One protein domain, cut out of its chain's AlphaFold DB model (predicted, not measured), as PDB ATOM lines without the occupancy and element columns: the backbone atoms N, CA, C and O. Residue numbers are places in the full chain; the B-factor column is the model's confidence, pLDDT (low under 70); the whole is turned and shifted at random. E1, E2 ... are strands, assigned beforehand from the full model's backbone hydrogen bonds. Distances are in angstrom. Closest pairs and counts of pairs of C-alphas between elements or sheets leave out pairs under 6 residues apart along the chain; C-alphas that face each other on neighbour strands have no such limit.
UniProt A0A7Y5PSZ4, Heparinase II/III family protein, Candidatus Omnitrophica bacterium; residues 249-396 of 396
ATOM      1  N   ALA A 249      79.864 190.264 126.074       98.00
ATOM      2  CA  ALA A 249      79.931 191.630 126.584       98.00
ATOM      3  C   ALA A 249      80.150 191.608 128.099       98.00
ATOM      4  O   ALA A 249      79.462 190.876 128.811       98.00
ATOM      5  N   VAL A 250      81.111 192.395 128.585       98.44
ATOM      6  CA  VAL A 250      81.494 192.437 130.000       98.44
ATOM      7  C   VAL A 250      81.409 193.869 130.506       98.44
ATOM      8  O   VAL A 250      82.011 194.771 129.929       98.44
ATOM      9  N   GLU A 251      80.673 194.068 131.592       97.81
ATOM     10  CA  GLU A 251      80.413 195.379 132.184       97.81
ATOM     11  C   GLU A 251      80.638 195.341 133.696       97.81
ATOM     12  O   GLU A 251      80.449 194.304 134.340       97.81
ATOM     13  N   SER A 252      81.023 196.481 134.276       97.69
ATOM     14  CA  SER A 252      81.055 196.635 135.728       97.69
ATOM     15  C   SER A 252      79.635 196.740 136.282       97.69
ATOM     16  O   SER A 252      78.741 197.338 135.682       97.69
ATOM     17  N   ILE A 253      79.423 196.143 137.449       97.31
ATOM     18  CA  ILE A 253      78.260 196.409 138.291       97.31
ATOM     19  C   ILE A 253      78.727 197.407 139.338       97.31
ATOM     20  O   ILE A 253      79.585 197.068 140.143       97.31
ATOM     21  N   ASP A 254      78.150 198.605 139.334       94.38
ATOM     22  CA  ASP A 254      78.454 199.670 140.292       94.38
ATOM     23  C   ASP A 254      77.137 200.167 140.889       94.38
ATOM     24  O   ASP A 254      76.514 201.114 140.408       94.38
ATOM     25  N   SER A 255      76.658 199.455 141.909       91.19
ATOM     26  CA  SER A 255      75.389 199.752 142.577       91.19
ATOM     27  C   SER A 255      75.617 200.048 144.060       91.19
ATOM     28  O   SER A 255      76.605 199.584 144.627       91.19
ATOM     29  N   PRO A 256      74.731 200.800 144.735       90.44
ATOM     30  CA  PRO A 256      74.883 201.067 146.163       90.44
ATOM     31  C   PRO A 256      75.106 199.779 146.975       90.44
ATOM     32  O   PRO A 256      74.284 198.868 146.943       90.44
ATOM     33  N   GLY A 257      76.239 199.692 147.678       91.62
ATOM     34  CA  GLY A 257      76.607 198.532 148.498       91.62
ATOM     35  C   GLY A 257      77.167 197.317 147.744       91.62
ATOM     36  O   GLY A 257      77.468 196.315 148.396       91.62
ATOM     37  N   TRP A 258      77.345 197.391 146.417       95.19
ATOM     38  CA  TRP A 258      77.867 196.289 145.604       95.19
ATOM     39  C   TRP A 258      78.755 196.760 144.454       95.19
ATOM     40  O   TRP A 258      78.427 197.703 143.736       95.19
ATOM     41  N   THR A 259      79.829 196.018 144.211       97.19
ATOM     42  CA  THR A 259      80.597 196.086 142.966       97.19
ATOM     43  C   THR A 259      80.634 194.712 142.304       97.19
ATOM     44  O   THR A 259      80.357 193.712 142.963       97.19
ATOM     45  N   GLY A 260      80.944 194.607 141.017       98.00
ATOM     46  CA  GLY A 260      80.900 193.309 140.359       98.00
ATOM     47  C   GLY A 260      81.092 193.331 138.858       98.00
ATOM     48  O   GLY A 260      81.479 194.340 138.268       98.00
ATOM     49  N   ALA A 261      80.807 192.189 138.246       98.44
ATOM     50  CA  ALA A 261      80.883 191.981 136.813       98.44
ATOM     51  C   ALA A 261      79.566 191.402 136.294       98.44
ATOM     52  O   ALA A 261      79.033 190.443 136.855       98.44
ATOM     53  N   ARG A 262      79.077 191.959 135.188       98.44
ATOM     54  CA  ARG A 262      78.009 191.383 134.374       98.44
ATOM     55  C   ARG A 262      78.608 190.888 133.065       98.44
ATOM     56  O   ARG A 262      79.264 191.654 132.369       98.44
ATOM     57  N   ILE A 263      78.364 189.628 132.722       98.50
ATOM     58  CA  ILE A 263      78.882 188.982 131.513       98.50
ATOM     59  C   ILE A 263      77.689 188.474 130.704       98.50
ATOM     60  O   ILE A 263      77.073 187.465 131.046       98.50
ATOM     61  N   ALA A 264      77.343 189.182 129.632       97.62
ATOM     62  CA  ALA A 264      76.314 188.747 128.699       97.62
ATOM     63  C   ALA A 264      76.925 187.802 127.657       97.62
ATOM     64  O   ALA A 264      77.837 188.172 126.913       97.62
ATOM     65  N   ARG A 265      76.397 186.581 127.595       92.88
ATOM     66  CA  ARG A 265      76.818 185.500 126.697       92.88
ATOM     67  C   ARG A 265      75.614 184.914 125.964       92.88
ATOM     68  O   ARG A 265      74.466 185.176 126.318       92.88
ATOM     69  N   GLY A 266      75.849 184.106 124.930       82.25
ATOM     70  CA  GLY A 266      74.769 183.580 124.077       82.25
ATOM     71  C   GLY A 266      73.656 182.844 124.844       82.25
ATOM     72  O   GLY A 266      72.483 182.921 124.459       82.25
ATOM     73  N   SER A 267      74.019 182.191 125.953       82.06
ATOM     74  CA  SER A 267      73.137 181.419 126.835       82.06
ATOM     75  C   SER A 267      72.398 182.242 127.899       82.06
ATOM     76  O   SER A 267      71.422 181.749 128.461       82.06
ATOM     77  N   GLY A 268      72.810 183.482 128.174       93.31
ATOM     78  CA  GLY A 268      72.242 184.279 129.260       93.31
ATOM     79  C   GLY A 268      73.210 185.318 129.810       93.31
ATOM     80  O   GLY A 268      74.150 185.742 129.141       93.31
ATOM     81  N   ILE A 269      72.968 185.737 131.043       97.00
ATOM     82  CA  ILE A 269      73.758 186.743 131.742       97.00
ATOM     83  C   ILE A 269      74.320 186.108 133.007       97.00
ATOM     84  O   ILE A 269      73.563 185.595 133.828       97.00
ATOM     85  N   ASP A 270      75.634 186.170 133.167       97.88
ATOM     86  CA  ASP A 270      76.285 185.876 134.433       97.88
ATOM     87  C   ASP A 270      76.489 187.180 135.214       97.88
ATOM     88  O   ASP A 270      76.953 188.179 134.664       97.88
ATOM     89  N   GLU A 271      76.134 187.178 136.492       98.12
ATOM     90  CA  GLU A 271      76.274 188.313 137.406       98.12
ATOM     91  C   GLU A 271      77.090 187.857 138.617       98.12
ATOM     92  O   GLU A 271      76.672 186.955 139.340       98.12
ATOM     93  N   ILE A 272      78.267 188.457 138.811       98.19
ATOM     94  CA  ILE A 272      79.133 188.254 139.976       98.19
ATOM     95  C   ILE A 272      79.125 189.546 140.775       98.19
ATOM     96  O   ILE A 272      79.557 190.576 140.260       98.19
ATOM     97  N   CYS A 273      78.693 189.488 142.030       97.62
ATOM     98  CA  CYS A 273      78.592 190.653 142.896       97.62
ATOM     99  C   CYS A 273      79.403 190.452 144.180       97.62
ATOM    100  O   CYS A 273      79.319 189.414 144.837       97.62
ATOM    101  N   PHE A 274      80.156 191.482 144.549       96.81
ATOM    102  CA  PHE A 274      80.936 191.606 145.771       96.81
ATOM    103  C   PHE A 274      80.338 192.715 146.619       96.81
ATOM    104  O   PHE A 274      80.207 193.859 146.170       96.81
ATOM    105  N   ARG A 275      79.979 192.389 147.856       93.25
ATOM    106  CA  ARG A 275      79.394 193.363 148.763       93.25
ATOM    107  C   ARG A 275      80.459 194.351 149.251       93.25
ATOM    108  O   ARG A 275      81.585 193.981 149.601       93.25
ATOM    109  N   THR A 276      80.112 195.633 149.267       89.94
ATOM    110  CA  THR A 276      81.000 196.722 149.714       89.94
ATOM    111  C   THR A 276      80.562 197.348 151.038       89.94
ATOM    112  O   THR A 276      81.297 198.154 151.596       89.94
ATOM    113  N   GLN A 277      79.402 196.957 151.579       78.62
ATOM    114  CA  GLN A 277      78.852 197.436 152.855       78.62
ATOM    115  C   GLN A 277      78.301 196.264 153.686       78.62
ATOM    116  O   GLN A 277      77.836 195.277 153.122       78.62
ATOM    117  N   THR A 278      78.347 196.355 155.017       65.56
ATOM    118  CA  THR A 278      78.332 195.172 155.903       65.56
ATOM    119  C   THR A 278      77.026 194.862 156.640       65.56
ATOM    120  O   THR A 278      77.030 193.946 157.454       65.56
ATOM    121  N   GLU A 279      75.902 195.543 156.386       69.56
ATOM    122  CA  GLU A 279      74.691 195.328 157.201       69.56
ATOM    123  C   GLU A 279      73.420 195.008 156.398       69.56
ATOM    124  O   GLU A 279      73.135 195.621 155.368       69.56
ATOM    125  N   GLY A 280      72.649 194.044 156.920       71.75
ATOM    126  CA  GLY A 280      71.276 193.720 156.517       71.75
ATOM    127  C   GLY A 280      71.125 192.977 155.190       71.75
ATOM    128  O   GLY A 280      72.082 192.429 154.645       71.75
ATOM    129  N   ASP A 281      69.909 192.985 154.657       80.31
ATOM    130  CA  ASP A 281      69.641 192.604 153.270       80.31
ATOM    131  C   ASP A 281      70.028 193.772 152.360       80.31
ATOM    132  O   ASP A 281      69.770 194.934 152.680       80.31
ATOM    133  N   SER A 282      70.626 193.479 151.211       90.12
ATOM    134  CA  SER A 282      70.880 194.484 150.182       90.12
ATOM    135  C   SER A 282      70.481 193.965 148.810       90.12
ATOM    136  O   SER A 282      70.387 192.757 148.580       90.12
ATOM    137  N   THR A 283      70.222 194.899 147.900       91.31
ATOM    138  CA  THR A 283      69.740 194.608 146.555       91.31
ATOM    139  C   THR A 283      70.787 194.980 145.519       91.31
ATOM    140  O   THR A 283      71.333 196.082 145.542       91.31
ATOM    141  N   THR A 284      71.025 194.080 144.569       91.50
ATOM    142  CA  THR A 284      71.832 194.337 143.375       91.50
ATOM    143  C   THR A 284      71.158 193.707 142.163       91.50
ATOM    144  O   THR A 284      70.859 192.512 142.139       91.50
ATOM    145  N   GLY A 285      70.828 194.533 141.167       89.75
ATOM    146  CA  GLY A 285      70.024 194.097 140.027       89.75
ATOM    147  C   GLY A 285      68.693 193.466 140.477       89.75
ATOM    148  O   GLY A 285      67.958 194.099 141.235       89.75
ATOM    149  N   PRO A 286      68.357 192.243 140.023       92.38
ATOM    150  CA  PRO A 286      67.120 191.565 140.398       92.38
ATOM    151  C   PRO A 286      67.221 190.778 141.717       92.38
ATOM    152  O   PRO A 286      66.285 190.041 142.023       92.38
ATOM    153  N   TYR A 287      68.317 190.885 142.473       94.25
ATOM    154  CA  TYR A 287      68.608 190.034 143.629       94.25
ATOM    155  C   TYR A 287      68.539 190.812 144.938       94.25
ATOM    156  O   TYR A 287      69.117 191.890 145.028       94.25
ATOM    157  N   THR A 288      67.916 190.232 145.961       94.69
ATOM    158  CA  THR A 288      67.995 190.692 147.352       94.69
ATOM    159  C   THR A 288      68.594 189.580 148.200       94.69
ATOM    160  O   THR A 288      68.105 188.450 148.175       94.69
ATOM    161  N   THR A 289      69.663 189.874 148.933       95.62
ATOM    162  CA  THR A 289      70.387 188.874 149.725       95.62
ATOM    163  C   THR A 289      71.188 189.523 150.845       95.62
ATOM    164  O   THR A 289      71.531 190.706 150.774       95.62
ATOM    165  N   ASP A 290      71.493 188.736 151.872       95.00
ATOM    166  CA  ASP A 290      72.462 189.078 152.908       95.00
ATOM    167  C   ASP A 290      73.868 188.517 152.630       95.00
ATOM    168  O   ASP A 290      74.793 188.830 153.379       95.00
ATOM    169  N   ALA A 291      74.047 187.751 151.547       94.88
ATOM    170  CA  ALA A 291      75.334 187.197 151.147       94.88
ATOM    171  C   ALA A 291      76.413 188.283 151.048       94.88
ATOM    172  O   ALA A 291      76.144 189.400 150.598       94.88
ATOM    173  N   ASP A 292      77.655 187.959 151.397       93.88
ATOM    174  CA  ASP A 292      78.777 188.873 151.152       93.88
ATOM    175  C   ASP A 292      79.245 188.827 149.683       93.88
ATOM    176  O   ASP A 292      79.841 189.782 149.172       93.88
ATOM    177  N   ARG A 293      78.938 187.729 148.982       95.38
ATOM    178  CA  ARG A 293      79.216 187.513 147.563       95.38
ATOM    179  C   ARG A 293      78.130 186.668 146.918       95.38
ATOM    180  O   ARG A 293      77.562 185.767 147.534       95.38
ATOM    181  N   LEU A 294      77.895 186.948 145.645       96.31
ATOM    182  CA  LEU A 294      76.882 186.304 144.823       96.31
ATOM    183  C   LEU A 294      77.469 185.990 143.449       96.31
ATOM    184  O   LEU A 294      78.149 186.825 142.855       96.31
ATOM    185  N   PHE A 295      77.129 184.824 142.916       98.00
ATOM    186  CA  PHE A 295      77.200 184.535 141.490       98.00
ATOM    187  C   PHE A 295      75.854 183.978 141.026       98.00
ATOM    188  O   PHE A 295      75.311 183.082 141.664       98.00
ATOM    189  N   ALA A 296      75.315 184.473 139.917       97.31
ATOM    190  CA  ALA A 296      74.108 183.928 139.309       97.31
ATOM    191  C   ALA A 296      74.230 183.861 137.784       97.31
ATOM    192  O   ALA A 296      74.719 184.799 137.161       97.31
ATOM    193  N   THR A 297      73.742 182.775 137.179       96.62
ATOM    194  CA  THR A 297      73.488 182.694 135.732       96.62
ATOM    195  C   THR A 297      71.993 182.807 135.488       96.62
ATOM    196  O   THR A 297      71.227 181.907 135.853       96.62
ATOM    197  N   ARG A 298      71.589 183.877 134.807       93.81
ATOM    198  CA  ARG A 298      70.209 184.165 134.433       93.81
ATOM    199  C   ARG A 298      69.975 183.930 132.943       93.81
ATOM    200  O   ARG A 298      70.681 184.482 132.101       93.81
ATOM    201  N   GLY A 299      68.977 183.115 132.615       91.06
ATOM    202  CA  GLY A 299      68.540 182.865 131.244       91.06
ATOM    203  C   GLY A 299      67.848 184.076 130.614       91.06
ATOM    204  O   GLY A 299      67.515 185.057 131.282       91.06
ATOM    205  N   LYS A 300      67.588 184.007 129.302       87.06
ATOM    206  CA  LYS A 300      66.849 185.056 128.563       87.06
ATOM    207  C   LYS A 300      65.408 185.229 129.051       87.06
ATOM    208  O   LYS A 300      64.832 186.299 128.898       87.06
ATOM    209  N   ASP A 301      64.847 184.178 129.632       86.44
ATOM    210  CA  ASP A 301      63.538 184.157 130.275       86.44
ATOM    211  C   ASP A 301      63.586 184.621 131.739       86.44
ATOM    212  O   ASP A 301      62.590 184.498 132.434       86.44
ATOM    213  N   ASN A 302      64.722 185.139 132.217       86.38
ATOM    214  CA  ASN A 302      64.982 185.526 133.606       86.38
ATOM    215  C   ASN A 302      65.031 184.384 134.633       86.38
ATOM    216  O   ASN A 302      65.244 184.664 135.815       86.38
ATOM    217  N   SER A 303      64.930 183.123 134.208       88.25
ATOM    218  CA  SER A 303      65.133 181.984 135.104       88.25
ATOM    219  C   SER A 303      66.584 181.921 135.593       88.25
ATOM    220  O   SER A 303      67.521 182.272 134.870       88.25
ATOM    221  N   ILE A 304      66.784 181.477 136.833       92.12
ATOM    222  CA  ILE A 304      68.119 181.244 137.390       92.12
ATOM    223  C   ILE A 304      68.495 179.788 137.141       92.12
ATOM    224  O   ILE A 304      67.784 178.880 137.557       92.12
ATOM    225  N   SER A 305      69.617 179.576 136.455       92.56
ATOM    226  CA  SER A 305      70.134 178.239 136.126       92.56
ATOM    227  C   SER A 305      71.347 177.846 136.967       92.56
ATOM    228  O   SER A 305      71.607 176.660 137.164       92.56
ATOM    229  N   ARG A 306      72.080 178.834 137.489       95.50
ATOM    230  CA  ARG A 306      73.161 178.648 138.461       95.50
ATOM    231  C   ARG A 306      73.087 179.748 139.504       95.50
ATOM    232  O   ARG A 306      72.832 180.895 139.143       95.50
ATOM    233  N   LEU A 307      73.334 179.406 140.759       96.94
ATOM    234  CA  LEU A 307      73.425 180.349 141.867       96.94
ATOM    235  C   LEU A 307      74.566 179.922 142.782       96.94
ATOM    236  O   LEU A 307      74.697 178.746 143.084       96.94
ATOM    237  N   TRP A 308      75.363 180.860 143.260       97.50
ATOM    238  CA  TRP A 308      76.280 180.652 144.367       97.50
ATOM    239  C   TRP A 308      76.181 181.833 145.319       97.50
ATOM    240  O   TRP A 308      76.102 182.987 144.891       97.50
ATOM    241  N   LEU A 309      76.158 181.522 146.607       96.38
ATOM    242  CA  LEU A 309      76.037 182.477 147.697       96.38
ATOM    243  C   LEU A 309      77.096 182.147 148.728       96.38
ATOM    244  O   LEU A 309      77.298 180.970 149.034       96.38
ATOM    245  N   ARG A 310      77.718 183.177 149.296       94.62
ATOM    246  CA  ARG A 310      78.686 183.025 150.379       94.62
ATOM    247  C   ARG A 310      78.202 183.707 151.648       94.62
ATOM    248  O   ARG A 310      77.700 184.831 151.600       94.62
ATOM    249  N   HIS A 311      78.326 182.984 152.760       93.31
ATOM    250  CA  HIS A 311      77.885 183.412 154.092       93.31
ATOM    251  C   HIS A 311      76.451 183.964 154.141       93.31
ATOM    252  O   HIS A 311      76.161 184.894 154.889       93.31
ATOM    253  N   ALA A 312      75.543 183.400 153.347       93.88
ATOM    254  CA  ALA A 312      74.175 183.893 153.247       93.88
ATOM    255  C   ALA A 312      73.247 183.138 154.199       93.88
ATOM    256  O   ALA A 312      73.416 181.937 154.407       93.88
ATOM    257  N   THR A 313      72.227 183.817 154.724       94.69
ATOM    258  CA  THR A 313      71.033 183.166 155.286       94.69
ATOM    259  C   THR A 313      69.855 183.244 154.331       94.69
ATOM    260  O   THR A 313      68.904 182.471 154.454       94.69
ATOM    261  N   ARG A 314      69.890 184.165 153.360       95.19
ATOM    262  CA  ARG A 314      68.785 184.338 152.427       95.19
ATOM    263  C   ARG A 314      69.191 184.878 151.073       95.19
ATOM    264  O   ARG A 314      70.100 185.690 150.923       95.19
ATOM    265  N   PHE A 315      68.407 184.498 150.083       95.94
ATOM    266  CA  PHE A 315      68.446 185.065 148.749       95.94
ATOM    267  C   PHE A 315      67.045 185.066 148.167       95.94
ATOM    268  O   PHE A 315      66.282 184.121 148.369       95.94
ATOM    269  N   ALA A 316      66.718 186.107 147.416       94.25
ATOM    270  CA  ALA A 316      65.497 186.153 146.648       94.25
ATOM    271  C   ALA A 316      65.684 186.904 145.333       94.25
ATOM    272  O   ALA A 316      66.345 187.943 145.287       94.25
ATOM    273  N   THR A 317      65.028 186.429 144.278       92.50
ATOM    274  CA  THR A 317      64.833 187.231 143.071       92.50
ATOM    275  C   THR A 317      63.691 188.231 143.269       92.50
ATOM    276  O   THR A 317      62.827 188.081 144.140       92.50
ATOM    277  N   THR A 318      63.681 189.289 142.463       86.00
ATOM    278  CA  THR A 318      62.539 190.196 142.347       86.00
ATOM    279  C   THR A 318      61.403 189.453 141.659       86.00
ATOM    280  O   THR A 318      61.611 188.811 140.628       86.00
ATOM    281  N   GLN A 319      60.194 189.543 142.210       72.94
ATOM    282  CA  GLN A 319      59.024 188.915 141.609       72.94
ATOM    283  C   GLN A 319      58.700 189.582 140.265       72.94
ATOM    284  O   GLN A 319      58.479 190.791 140.203       72.94
ATOM    285  N   GLN A 320      58.650 188.790 139.192       68.56
ATOM    286  CA  GLN A 320      58.193 189.234 137.876       68.56
ATOM    287  C   GLN A 320      56.811 188.651 137.573       68.56
ATOM    288  O   GLN A 320      56.476 187.549 138.012       68.56
ATOM    289  N   SER A 321      55.994 189.391 136.821       65.31
ATOM    290  CA  SER A 321      54.674 188.911 136.399       65.31
ATOM    291  C   SER A 321      54.813 187.600 135.619       65.31
ATOM    292  O   SER A 321      55.547 187.540 134.637       65.31
ATOM    293  N   GLY A 322      54.118 186.552 136.065       60.53
ATOM    294  CA  GLY A 322      54.115 185.247 135.400       60.53
ATOM    295  C   GLY A 322      55.287 184.316 135.734       60.53
ATOM    296  O   GLY A 322      55.329 183.227 135.168       60.53
ATOM    297  N   GLN A 323      56.196 184.680 136.652       60.97
ATOM    298  CA  GLN A 323      57.251 183.773 137.123       60.97
ATOM    299  C   GLN A 323      57.276 183.616 138.647       60.97
ATOM    300  O   GLN A 323      57.092 184.597 139.376       60.97
ATOM    301  N   PRO A 324      57.513 182.390 139.155       65.38
ATOM    302  CA  PRO A 324      57.697 182.181 140.580       65.38
ATOM    303  C   PRO A 324      58.979 182.885 141.036       65.38
ATOM    304  O   PRO A 324      60.040 182.745 140.432       65.38
ATOM    305  N   ARG A 325      58.868 183.647 142.124       83.31
ATOM    306  CA  ARG A 325      60.015 184.224 142.826       83.31
ATOM    307  C   ARG A 325      60.885 183.080 143.340       83.31
ATOM    308  O   ARG A 325      60.362 182.276 144.103       83.31
ATOM    309  N   LEU A 326      62.162 183.018 142.958       90.12
ATOM    310  CA  LEU A 326      63.112 182.095 143.580       90.12
ATOM    311  C   LEU A 326      63.538 182.692 144.919       90.12
ATOM    312  O   LEU A 326      63.982 183.835 144.974       90.12
ATOM    313  N   GLU A 327      63.404 181.917 145.981       93.75
ATOM    314  CA  GLU A 327      63.779 182.240 147.346       93.75
ATOM    315  C   GLU A 327      64.530 181.055 147.936       93.75
ATOM    316  O   GLU A 327      64.071 179.917 147.853       93.75
ATOM    317  N   VAL A 328      65.656 181.346 148.574       94.81
ATOM    318  CA  VAL A 328      66.446 180.400 149.356       94.81
ATOM    319  C   VAL A 328      66.541 180.962 150.763       94.81
ATOM    320  O   VAL A 328      66.928 182.116 150.934       94.81
ATOM    321  N   LEU A 329      66.160 180.166 151.756       95.12
ATOM    322  CA  LEU A 329      66.261 180.492 153.174       95.12
ATOM    323  C   LEU A 329      67.091 179.415 153.859       95.12
ATOM    324  O   LEU A 329      66.873 178.229 153.631       95.12
ATOM    325  N   MET A 330      68.027 179.827 154.697       93.88
ATOM    326  CA  MET A 330      68.904 178.952 155.462       93.88
ATOM    327  C   MET A 330      68.791 179.298 156.942       93.88
ATOM    328  O   MET A 330      68.637 180.463 157.311       93.88
ATOM    329  N   ASP A 331      68.847 178.281 157.795       93.75
ATOM    330  CA  ASP A 331      68.725 178.444 159.246       93.75
ATOM    331  C   ASP A 331      69.969 179.059 159.909       93.75
ATOM    332  O   ASP A 331      69.905 179.521 161.049       93.75
ATOM    333  N   GLN A 332      71.086 179.110 159.184       92.00
ATOM    334  CA  GLN A 332      72.343 179.733 159.588       92.00
ATOM    335  C   GLN A 332      73.134 180.202 158.352       92.00
ATOM    336  O   GLN A 332      72.866 179.714 157.250       92.00
ATOM    337  N   PRO A 333      74.115 181.117 158.506       92.06
ATOM    338  CA  PRO A 333      74.966 181.536 157.398       92.06
ATOM    339  C   PRO A 333      75.703 180.347 156.781       92.06
ATOM    340  O   PRO A 333      76.370 179.595 157.494       92.06
ATOM    341  N   ALA A 334      75.599 180.188 155.463       92.19
ATOM    342  CA  ALA A 334      76.280 179.122 154.740       92.19
ATOM    343  C   ALA A 334      76.723 179.559 153.340       92.19
ATOM    344  O   ALA A 334      76.213 180.526 152.766       92.19
ATOM    345  N   THR A 335      77.677 178.803 152.799       93.62
ATOM    346  CA  THR A 335      78.142 178.926 151.420       93.62
ATOM    347  C   THR A 335      77.598 177.753 150.613       93.62
ATOM    348  O   THR A 335      77.846 176.590 150.946       93.62
ATOM    349  N   ILE A 336      76.823 178.062 149.574       94.19
ATOM    350  CA  ILE A 336      76.131 177.074 148.739       94.19
ATOM    351  C   ILE A 336      76.297 177.404 147.258       94.19
ATOM    352  O   ILE A 336      76.367 178.573 146.880       94.19
ATOM    353  N   ALA A 337      76.293 176.377 146.417       95.50
ATOM    354  CA  ALA A 337      76.119 176.473 144.978       95.50
ATOM    355  C   ALA A 337      74.925 175.614 144.547       95.50
ATOM    356  O   ALA A 337      74.744 174.496 145.020       95.50
ATOM    357  N   LEU A 338      74.117 176.140 143.636       94.94
ATOM    358  CA  LEU A 338      72.947 175.508 143.051       94.94
ATOM    359  C   LEU A 338      73.110 175.492 141.532       94.94
ATOM    360  O   LEU A 338      73.460 176.516 140.938       94.94
ATOM    361  N   GLN A 339      72.814 174.364 140.894       94.44
ATOM    362  CA  GLN A 339      72.773 174.254 139.440       94.44
ATOM    363  C   GLN A 339      71.557 173.449 138.988       94.44
ATOM    364  O   GLN A 339      71.364 172.303 139.380       94.44
ATOM    365  N   TRP A 340      70.759 174.048 138.109       91.81
ATOM    366  CA  TRP A 340      69.646 173.383 137.446       91.81
ATOM    367  C   TRP A 340      70.134 172.752 136.146       91.81
ATOM    368  O   TRP A 340      70.630 173.453 135.259       91.81
ATOM    369  N   LYS A 341      69.999 171.430 136.026       88.00
ATOM    370  CA  LYS A 341      70.457 170.668 134.862       88.00
ATOM    371  C   LYS A 341      69.640 169.388 134.691       88.00
ATOM    372  O   LYS A 341      69.396 168.688 135.662       88.00
ATOM    373  N   ASP A 342      69.221 169.076 133.463       85.38
ATOM    374  CA  ASP A 342      68.583 167.797 133.099       85.38
ATOM    375  C   ASP A 342      67.409 167.371 134.016       85.38
ATOM    376  O   ASP A 342      67.281 166.208 134.393       85.38
ATOM    377  N   ASN A 343      66.528 168.318 134.376       83.81
ATOM    378  CA  ASN A 343      65.416 168.150 135.336       83.81
ATOM    379  C   ASN A 343      65.830 167.842 136.788       83.81
ATOM    380  O   ASN A 343      64.989 167.451 137.598       83.81
ATOM    381  N   ALA A 344      67.099 168.038 137.128       88.62
ATOM    382  CA  ALA A 344      67.624 167.948 138.477       88.62
ATOM    383  C   ALA A 344      68.101 169.318 138.977       88.62
ATOM    384  O   ALA A 344      68.462 170.209 138.201       88.62
ATOM    385  N   LEU A 345      68.100 169.462 140.300       90.88
ATOM    386  CA  LEU A 345      68.806 170.522 141.002       90.88
ATOM    387  C   LEU A 345      69.981 169.894 141.746       90.88
ATOM    388  O   LEU A 345      69.784 169.103 142.669       90.88
ATOM    389  N   GLU A 346      71.188 170.259 141.342       92.31
ATOM    390  CA  GLU A 346      72.420 169.918 142.040       92.31
ATOM    391  C   GLU A 346      72.721 170.992 143.086       92.31
ATOM    392  O   GLU A 346      72.602 172.190 142.815       92.31
ATOM    393  N   ILE A 347      73.080 170.554 144.293       90.44
ATOM    394  CA  ILE A 347      73.379 171.418 145.434       90.44
ATOM    395  C   ILE A 347      74.755 171.024 145.954       90.44
ATOM    396  O   ILE A 347      74.945 169.900 146.418       90.44
ATOM    397  N   GLU A 348      75.697 171.956 145.901       90.94
ATOM    398  CA  GLU A 348      76.994 171.837 146.559       90.94
ATOM    399  C   GLU A 348      77.007 172.780 147.755       90.94
ATOM    400  O   GLU A 348      76.543 173.918 147.682       90.94
ATOM    401  N   SER A 349      77.518 172.313 148.882       86.06
ATOM    402  CA  SER A 349      77.663 173.136 150.073       86.06
ATOM    403  C   SER A 349      78.905 172.709 150.839       86.06
ATOM    404  O   SER A 349      79.343 171.561 150.726       86.06
ATOM    405  N   ASP A 350      79.441 173.628 151.639       71.31
ATOM    406  CA  ASP A 350      80.585 173.374 152.524       71.31
ATOM    407  C   ASP A 350      80.190 173.398 154.020       71.31
ATOM    408  O   ASP A 350      80.648 174.253 154.781       71.31
ATOM    409  N   PRO A 351      79.254 172.541 154.481       60.38
ATOM    410  CA  PRO A 351      78.815 172.568 155.862       60.38
ATOM    411  C   PRO A 351      79.817 171.842 156.766       60.38
ATOM    412  O   PRO A 351      79.757 170.619 156.930       60.38
ATOM    413  N   GLU A 352      80.648 172.617 157.468       60.31
ATOM    414  CA  GLU A 352      81.299 172.168 158.714       60.31
ATOM    415  C   GLU A 352      80.250 171.764 159.779       60.31
ATOM    416  O   GLU A 352      80.518 170.962 160.676       60.31
ATOM    417  N   LYS A 353      79.021 172.293 159.672       64.00
ATOM    418  CA  LYS A 353      77.853 171.994 160.518       64.00
ATOM    419  C   LYS A 353      76.630 171.744 159.641       64.00
ATOM    420  O   LYS A 353      76.466 172.418 158.636       64.00
ATOM    421  N   GLY A 354      75.756 170.812 160.027       80.88
ATOM    422  CA  GLY A 354      74.563 170.487 159.236       80.88
ATOM    423  C   GLY A 354      73.685 171.716 158.983       80.88
ATOM    424  O   GLY A 354      73.590 172.568 159.859       80.88
ATOM    425  N   LEU A 355      73.077 171.801 157.800       88.75
ATOM    426  CA  LEU A 355      72.352 172.963 157.276       88.75
ATOM    427  C   LEU A 355      70.899 172.584 156.970       88.75
ATOM    428  O   LEU A 355      70.664 171.578 156.293       88.75
ATOM    429  N   LYS A 356      69.930 173.395 157.407       90.69
ATOM    430  CA  LYS A 356      68.561 173.335 156.884       90.69
ATOM    431  C   LYS A 356      68.370 174.457 155.868       90.69
ATOM    432  O   LYS A 356      68.609 175.624 156.165       90.69
ATOM    433  N   MET A 357      67.893 174.092 154.683       91.19
ATOM    434  CA  MET A 357      67.622 175.022 153.596       91.19
ATOM    435  C   MET A 357      66.200 174.835 153.068       91.19
ATOM    436  O   MET A 357      65.825 173.731 152.679       91.19
ATOM    437  N   ASP A 358      65.438 175.923 153.010       92.12
ATOM    438  CA  ASP A 358      64.111 175.986 152.407       92.12
ATOM    439  C   ASP A 358      64.183 176.774 151.099       92.12
ATOM    440  O   ASP A 358      64.505 177.965 151.089       92.12
ATOM    441  N   LEU A 359      63.827 176.129 149.991       91.62
ATOM    442  CA  LEU A 359      63.856 176.732 148.664       91.62
ATOM    443  C   LEU A 359      62.515 176.567 147.952       91.62
ATOM    444  O   LEU A 359      61.857 175.535 148.075       91.62
ATOM    445  N   ASN A 360      62.089 177.594 147.224       87.44
ATOM    446  CA  ASN A 360      60.874 177.549 146.410       87.44
ATOM    447  C   ASN A 360      61.216 177.544 144.905       87.44
ATOM    448  O   ASN A 360      62.369 177.374 144.510       87.44
ATOM    449  N   GLY A 361      60.201 177.726 144.056       72.88
ATOM    450  CA  GLY A 361      60.409 177.890 142.612       72.88
ATOM    451  C   GLY A 361      60.734 176.585 141.881       72.88
ATOM    452  O   GLY A 361      61.215 176.612 140.752       72.88
ATOM    453  N   LEU A 362      60.448 175.445 142.513       76.31
ATOM    454  CA  LEU A 362      60.673 174.103 141.987       76.31
ATOM    455  C   LEU A 362      59.371 173.311 141.953       76.31
ATOM    456  O   LEU A 362      58.503 173.486 142.811       76.31
ATOM    457  N   ALA A 363      59.258 172.400 140.987       80.06
ATOM    458  CA  ALA A 363      58.293 171.314 141.080       80.06
ATOM    459  C   ALA A 363      58.700 170.352 142.219       80.06
ATOM    460  O   ALA A 363      59.895 170.233 142.506       80.06
ATOM    461  N   PRO A 364      57.747 169.642 142.855       83.75
ATOM    462  CA  PRO A 364      58.077 168.645 143.868       83.75
ATOM    463  C   PRO A 364      59.044 167.600 143.289       83.75
ATOM    464  O   PRO A 364      58.722 167.007 142.252       83.75
ATOM    465  N   PRO A 365      60.206 167.350 143.918       88.00
ATOM    466  CA  PRO A 365      61.130 166.343 143.419       88.00
ATOM    467  C   PRO A 365      60.524 164.948 143.584       88.00
ATOM    468  O   PRO A 365      59.737 164.692 144.495       88.00
ATOM    469  N   SER A 366      60.909 164.017 142.713       89.88
ATOM    470  CA  SER A 366      60.570 162.602 142.889       89.88
ATOM    471  C   SER A 366      61.499 161.912 143.891       89.88
ATOM    472  O   SER A 366      61.079 160.958 144.543       89.88
ATOM    473  N   ARG A 367      62.750 162.385 144.007       89.25
ATOM    474  CA  ARG A 367      63.805 161.882 144.901       89.25
ATOM    475  C   ARG A 367      64.774 163.008 145.258       89.25
ATOM    476  O   ARG A 367      64.964 163.925 144.463       89.25
ATOM    477  N   VAL A 368      65.425 162.902 146.413       86.94
ATOM    478  CA  VAL A 368      66.534 163.776 146.830       86.94
ATOM    479  C   VAL A 368      67.701 162.891 147.229       86.94
ATOM    480  O   VAL A 368      67.517 161.960 148.006       86.94
ATOM    481  N   TRP A 369      68.889 163.143 146.690       87.25
ATOM    482  CA  TRP A 369      70.099 162.376 146.994       87.25
ATOM    483  C   TRP A 369      71.141 163.282 147.648       87.25
ATOM    484  O   TRP A 369      71.300 164.436 147.261       87.25
ATOM    485  N   TRP A 370      71.868 162.746 148.623       82.75
ATOM    486  CA  TRP A 370      72.965 163.423 149.303       82.75
ATOM    487  C   TRP A 370      74.159 162.483 149.424       82.75
ATOM    488  O   TRP A 370      74.009 161.369 149.928       82.75
ATOM    489  N   ASN A 371      75.337 162.909 148.956       79.00
ATOM    490  CA  ASN A 371      76.581 162.123 148.998       79.00
ATOM    491  C   ASN A 371      76.409 160.657 148.537       79.00
ATOM    492  O   ASN A 371      76.946 159.731 149.142       79.00
ATOM    493  N   GLY A 372      75.633 160.445 147.468       82.69
ATOM    494  CA  GLY A 372      75.388 159.122 146.880       82.69
ATOM    495  C   GLY A 372      74.301 158.280 147.561       82.69
ATOM    496  O   GLY A 372      74.085 157.146 147.142       82.69
ATOM    497  N   ALA A 373      73.602 158.807 148.571       84.69
ATOM    498  CA  ALA A 373      72.504 158.123 149.253       84.69
ATOM    499  C   ALA A 373      71.183 158.894 149.128       84.69
ATOM    500  O   ALA A 373      71.147 160.112 149.301       84.69
ATOM    501  N   GLU A 374      70.083 158.183 148.877       88.12
ATOM    502  CA  GLU A 374      68.742 158.774 148.863       88.12
ATOM    503  C   GLU A 374      68.338 159.260 150.262       88.12
ATOM    504  O   GLU A 374      68.558 158.573 151.260       88.12
ATOM    505  N   GLN A 375      67.770 160.461 150.326       84.25
ATOM    506  CA  GLN A 375      67.355 161.136 151.549       84.25
ATOM    507  C   GLN A 375      65.842 161.380 151.542       84.25
ATOM    508  O   GLN A 375      65.267 161.677 150.489       84.25
ATOM    509  N   PRO A 376      65.183 161.317 152.712       84.31
ATOM    510  CA  PRO A 376      63.822 161.811 152.838       84.31
ATOM    511  C   PRO A 376      63.796 163.329 152.621       84.31
ATOM    512  O   PRO A 376      64.722 164.042 153.004       84.31
ATOM    513  N   PHE A 377      62.703 163.829 152.053       86.50
ATOM    514  CA  PHE A 377      62.482 165.259 151.859       86.50
ATOM    515  C   PHE A 377      61.059 165.648 152.257       86.50
ATOM    516  O   PHE A 377      60.157 164.807 152.293       86.50
ATOM    517  N   GLN A 378      60.860 166.931 152.556       89.12
ATOM    518  CA  GLN A 378      59.539 167.501 152.800       89.12
ATOM    519  C   GLN A 378      59.253 168.571 151.754       89.12
ATOM    520  O   GLN A 378      60.077 169.449 151.517       89.12
ATOM    521  N   PHE A 379      58.084 168.483 151.123       90.56
ATOM    522  CA  PHE A 379      57.615 169.479 150.169       90.56
ATOM    523  C   PHE A 379      56.261 170.021 150.617       90.56
ATOM    524  O   PHE A 379      55.263 169.293 150.616       90.56
ATOM    525  N   ASP A 380      56.220 171.295 150.992       88.75
ATOM    526  CA  ASP A 380      54.979 171.981 151.323       88.75
ATOM    527  C   ASP A 380      54.316 172.492 150.040       88.75
ATOM    528  O   ASP A 380      54.778 173.435 149.397       88.75
ATOM    529  N   LYS A 381      53.192 171.868 149.677       85.44
ATOM    530  CA  LYS A 381      52.397 172.236 148.496       85.44
ATOM    531  C   LYS A 381      51.702 173.593 148.632       85.44
ATOM    532  O   LYS A 381      51.338 174.171 147.616       85.44
ATOM    533  N   THR A 382      51.499 174.080 149.855       84.38
ATOM    534  CA  THR A 382      50.815 175.353 150.127       84.38
ATOM    535  C   THR A 382      51.739 176.527 149.838       84.38
ATOM    536  O   THR A 382      51.335 177.498 149.205       84.38
ATOM    537  N   THR A 383      52.993 176.421 150.279       83.00
ATOM    538  CA  THR A 383      54.022 177.452 150.082       83.00
ATOM    539  C   THR A 383      54.932 177.177 148.881       83.00
ATOM    540  O   THR A 383      55.750 178.027 148.530       83.00
ATOM    541  N   ASN A 384      54.768 176.023 148.224       86.81
ATOM    542  CA  ASN A 384      55.595 175.532 147.119       86.81
ATOM    543  C   ASN A 384      57.091 175.495 147.479       86.81
ATOM    544  O   ASN A 384      57.937 175.979 146.721       86.81
ATOM    545  N   ARG A 385      57.401 174.970 148.672       90.50
ATOM    546  CA  ARG A 385      58.748 174.949 149.256       90.50
ATOM    547  C   ARG A 385      59.238 173.531 149.501       90.50
ATOM    548  O   ARG A 385      58.520 172.704 150.060       90.50
ATOM    549  N   LEU A 386      60.482 173.286 149.110       90.44
ATOM    550  CA  LEU A 386      61.252 172.095 149.430       90.44
ATOM    551  C   LEU A 386      62.142 172.399 150.640       90.44
ATOM    552  O   LEU A 386      62.961 173.313 150.572       90.44
ATOM    553  N   GLU A 387      61.997 171.624 151.712       91.31
ATOM    554  CA  GLU A 387      62.945 171.606 152.832       91.31
ATOM    555  C   GLU A 387      64.026 170.555 152.542       91.31
ATOM    556  O   GLU A 387      63.729 169.371 152.338       91.31
ATOM    557  N   VAL A 388      65.288 170.980 152.560       85.94
ATOM    558  CA  VAL A 388      66.471 170.125 152.433       85.94
ATOM    559  C   VAL A 388      67.260 170.184 153.734       85.94
ATOM    560  O   VAL A 388      67.569 171.261 154.243       85.94
ATOM    561  N   ARG A 389      67.617 169.013 154.269       85.75
ATOM    562  CA  ARG A 389      68.508 168.892 155.427       85.75
ATOM    563  C   ARG A 389      69.820 168.271 154.997       85.75
ATOM    564  O   ARG A 389      69.863 167.119 154.574       85.75
ATOM    565  N   ILE A 390      70.884 169.038 155.142       79.44
ATOM    566  CA  ILE A 390      72.236 168.635 154.809       79.44
ATOM    567  C   ILE A 390      72.956 168.272 156.103       79.44
ATOM    568  O   ILE A 390      73.026 169.067 157.036       79.44
ATOM    569  N   SER A 391      73.488 167.054 156.179       74.44
ATOM    570  CA  SER A 391      74.276 166.624 157.338       74.44
ATOM    571  C   SER A 391      75.692 167.195 157.275       74.44
ATOM    572  O   SER A 391      76.259 167.306 156.190       74.44
ATOM    573  N   ALA A 392      76.278 167.506 158.436       71.19
ATOM    574  CA  ALA A 392      77.683 167.903 158.528       71.19
ATOM    575  C   ALA A 392      78.585 166.814 157.934       71.19
ATOM    576  O   ALA A 392      78.366 165.620 158.186       71.19
ATOM    577  N   GLN A 393      79.622 167.208 157.195       63.78
ATOM    578  CA  GLN A 393      80.674 166.264 156.836       63.78
ATOM    579  C   GLN A 393      81.603 166.075 158.041       63.78
ATOM    580  O   GLN A 393      82.075 167.041 158.630       63.78
ATOM    581  N   LYS A 394      81.861 164.823 158.441       49.50
ATOM    582  CA  LYS A 394      82.966 164.546 159.368       49.50
ATOM    583  C   LYS A 394      84.261 164.764 158.589       49.50
ATOM    584  O   LYS A 394      84.416 164.136 157.543       49.50
ATOM    585  N   GLU A 395      85.150 165.627 159.081       47.72
ATOM    586  CA  GLU A 395      86.505 165.754 158.533       47.72
ATOM    587  C   GLU A 395      87.134 164.354 158.404       47.72
ATOM    588  O   GLU A 395      87.099 163.567 159.357       47.72
ATOM    589  N   GLN A 396      87.639 164.033 157.210       34.56
ATOM    590  CA  GLN A 396      88.474 162.855 156.959       34.56
ATOM    591  C   GLN A 396      89.949 163.216 157.053       34.56
ATOM    592  O   GLN A 396      90.330 164.265 156.480       34.56
TER     593      GLN A 396
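What this domain is: This is residues 249 to 396 of the 396 residues of the protein "Heparinase II/III family protein" of Candidatus Omnitrophica bacterium (UniProt A0A7Y5PSZ4). One twisted sheet is folded over into a V-shaped trough, along the bends of the two long strands E7 and E8. E1, E2, E3, E6 and E9, with one half each of E7 and E8, make one wall; E4, E5, E10, E14 and E13, with the other halves, make the second, only partly face to face with the first. The small hairpin of E11 and E12 lies at the end of the trough beyond E9 and E14, far from E1. The printed part has 148 residues, no named helix and fourteen named strands, E1 to E14 in order, in a branched antiparallel sheet of twelve and a sheet of two; the class is all strand. It is compact, with a radius of gyration of the C-alphas of 15.6 A and spans of 42 by 35 by 28 A.

Where its parts are: E1, residues 249 to 255, begins at C-alpha 249 (79.931, 191.630, 126.584). E2 is residues 258 to 265, 21.8 A long, and E3 residues 268 to 275, 22.7 A. E4 is residues 282 to 284, E5 287 to 289 and E6 293 to 298. E7, residues 304 to 317, bends by 163 degrees at residue 307, and its end C-alphas are 8.9 A apart. E8, residues 327 to 341, bends by 146 degrees at residue 333. E9 is residues 344 to 349, E10 355 to 360, E11 368 to 370, E12 373 to 375 and E13 378 to 380. E14, residues 385 to 390, ends at C-alpha 390 (72.236, 168.635, 154.809).

How they stand to each other: E1, E2 and E3 form a meander, each strand the antiparallel neighbour of the one before; N 251 and O 262 are 2.9 A apart, N 261 and O 272 2.9 A. E6 is antiparallel to E3, with N 271 and O 296 at 2.8 A. E6, E7, E8 and E9 form a second meander, with N 295 and O 308 at 2.9 A, N 307 and O 338 at 2.9 A, and N 339 and O 346 at 2.9 A. E5 and E6 lie on one side of E7, E8 on the other side; N 288 and O 316 are 2.9 A apart. E4, an edge strand, forms a hairpin with E5, and the closest C-alphas of E4 and E1, Thr 284 and Ser 255, are 6.5 A apart. E9 and E10 lie on one side of E8, with N 329 and O 358 at 2.8 A. E14 is antiparallel to E10, N 357 and O 388 at 2.9 A, and to E13, N 380 and O 385 at 2.9 A. E11 and E12 form a hairpin, N 370 and O 373 at 2.8 A, and E9 and E11 are near each other.

The domain as a whole: The C-alphas farthest apart, Ser 321 and Gln 396, are 47.4 A apart. The printed part has no cut and no long link. Mean pLDDT of the printed part is 87.4; residues 278 to 279, 320 to 324, 351 to 353 and 393 to 396 are under 70.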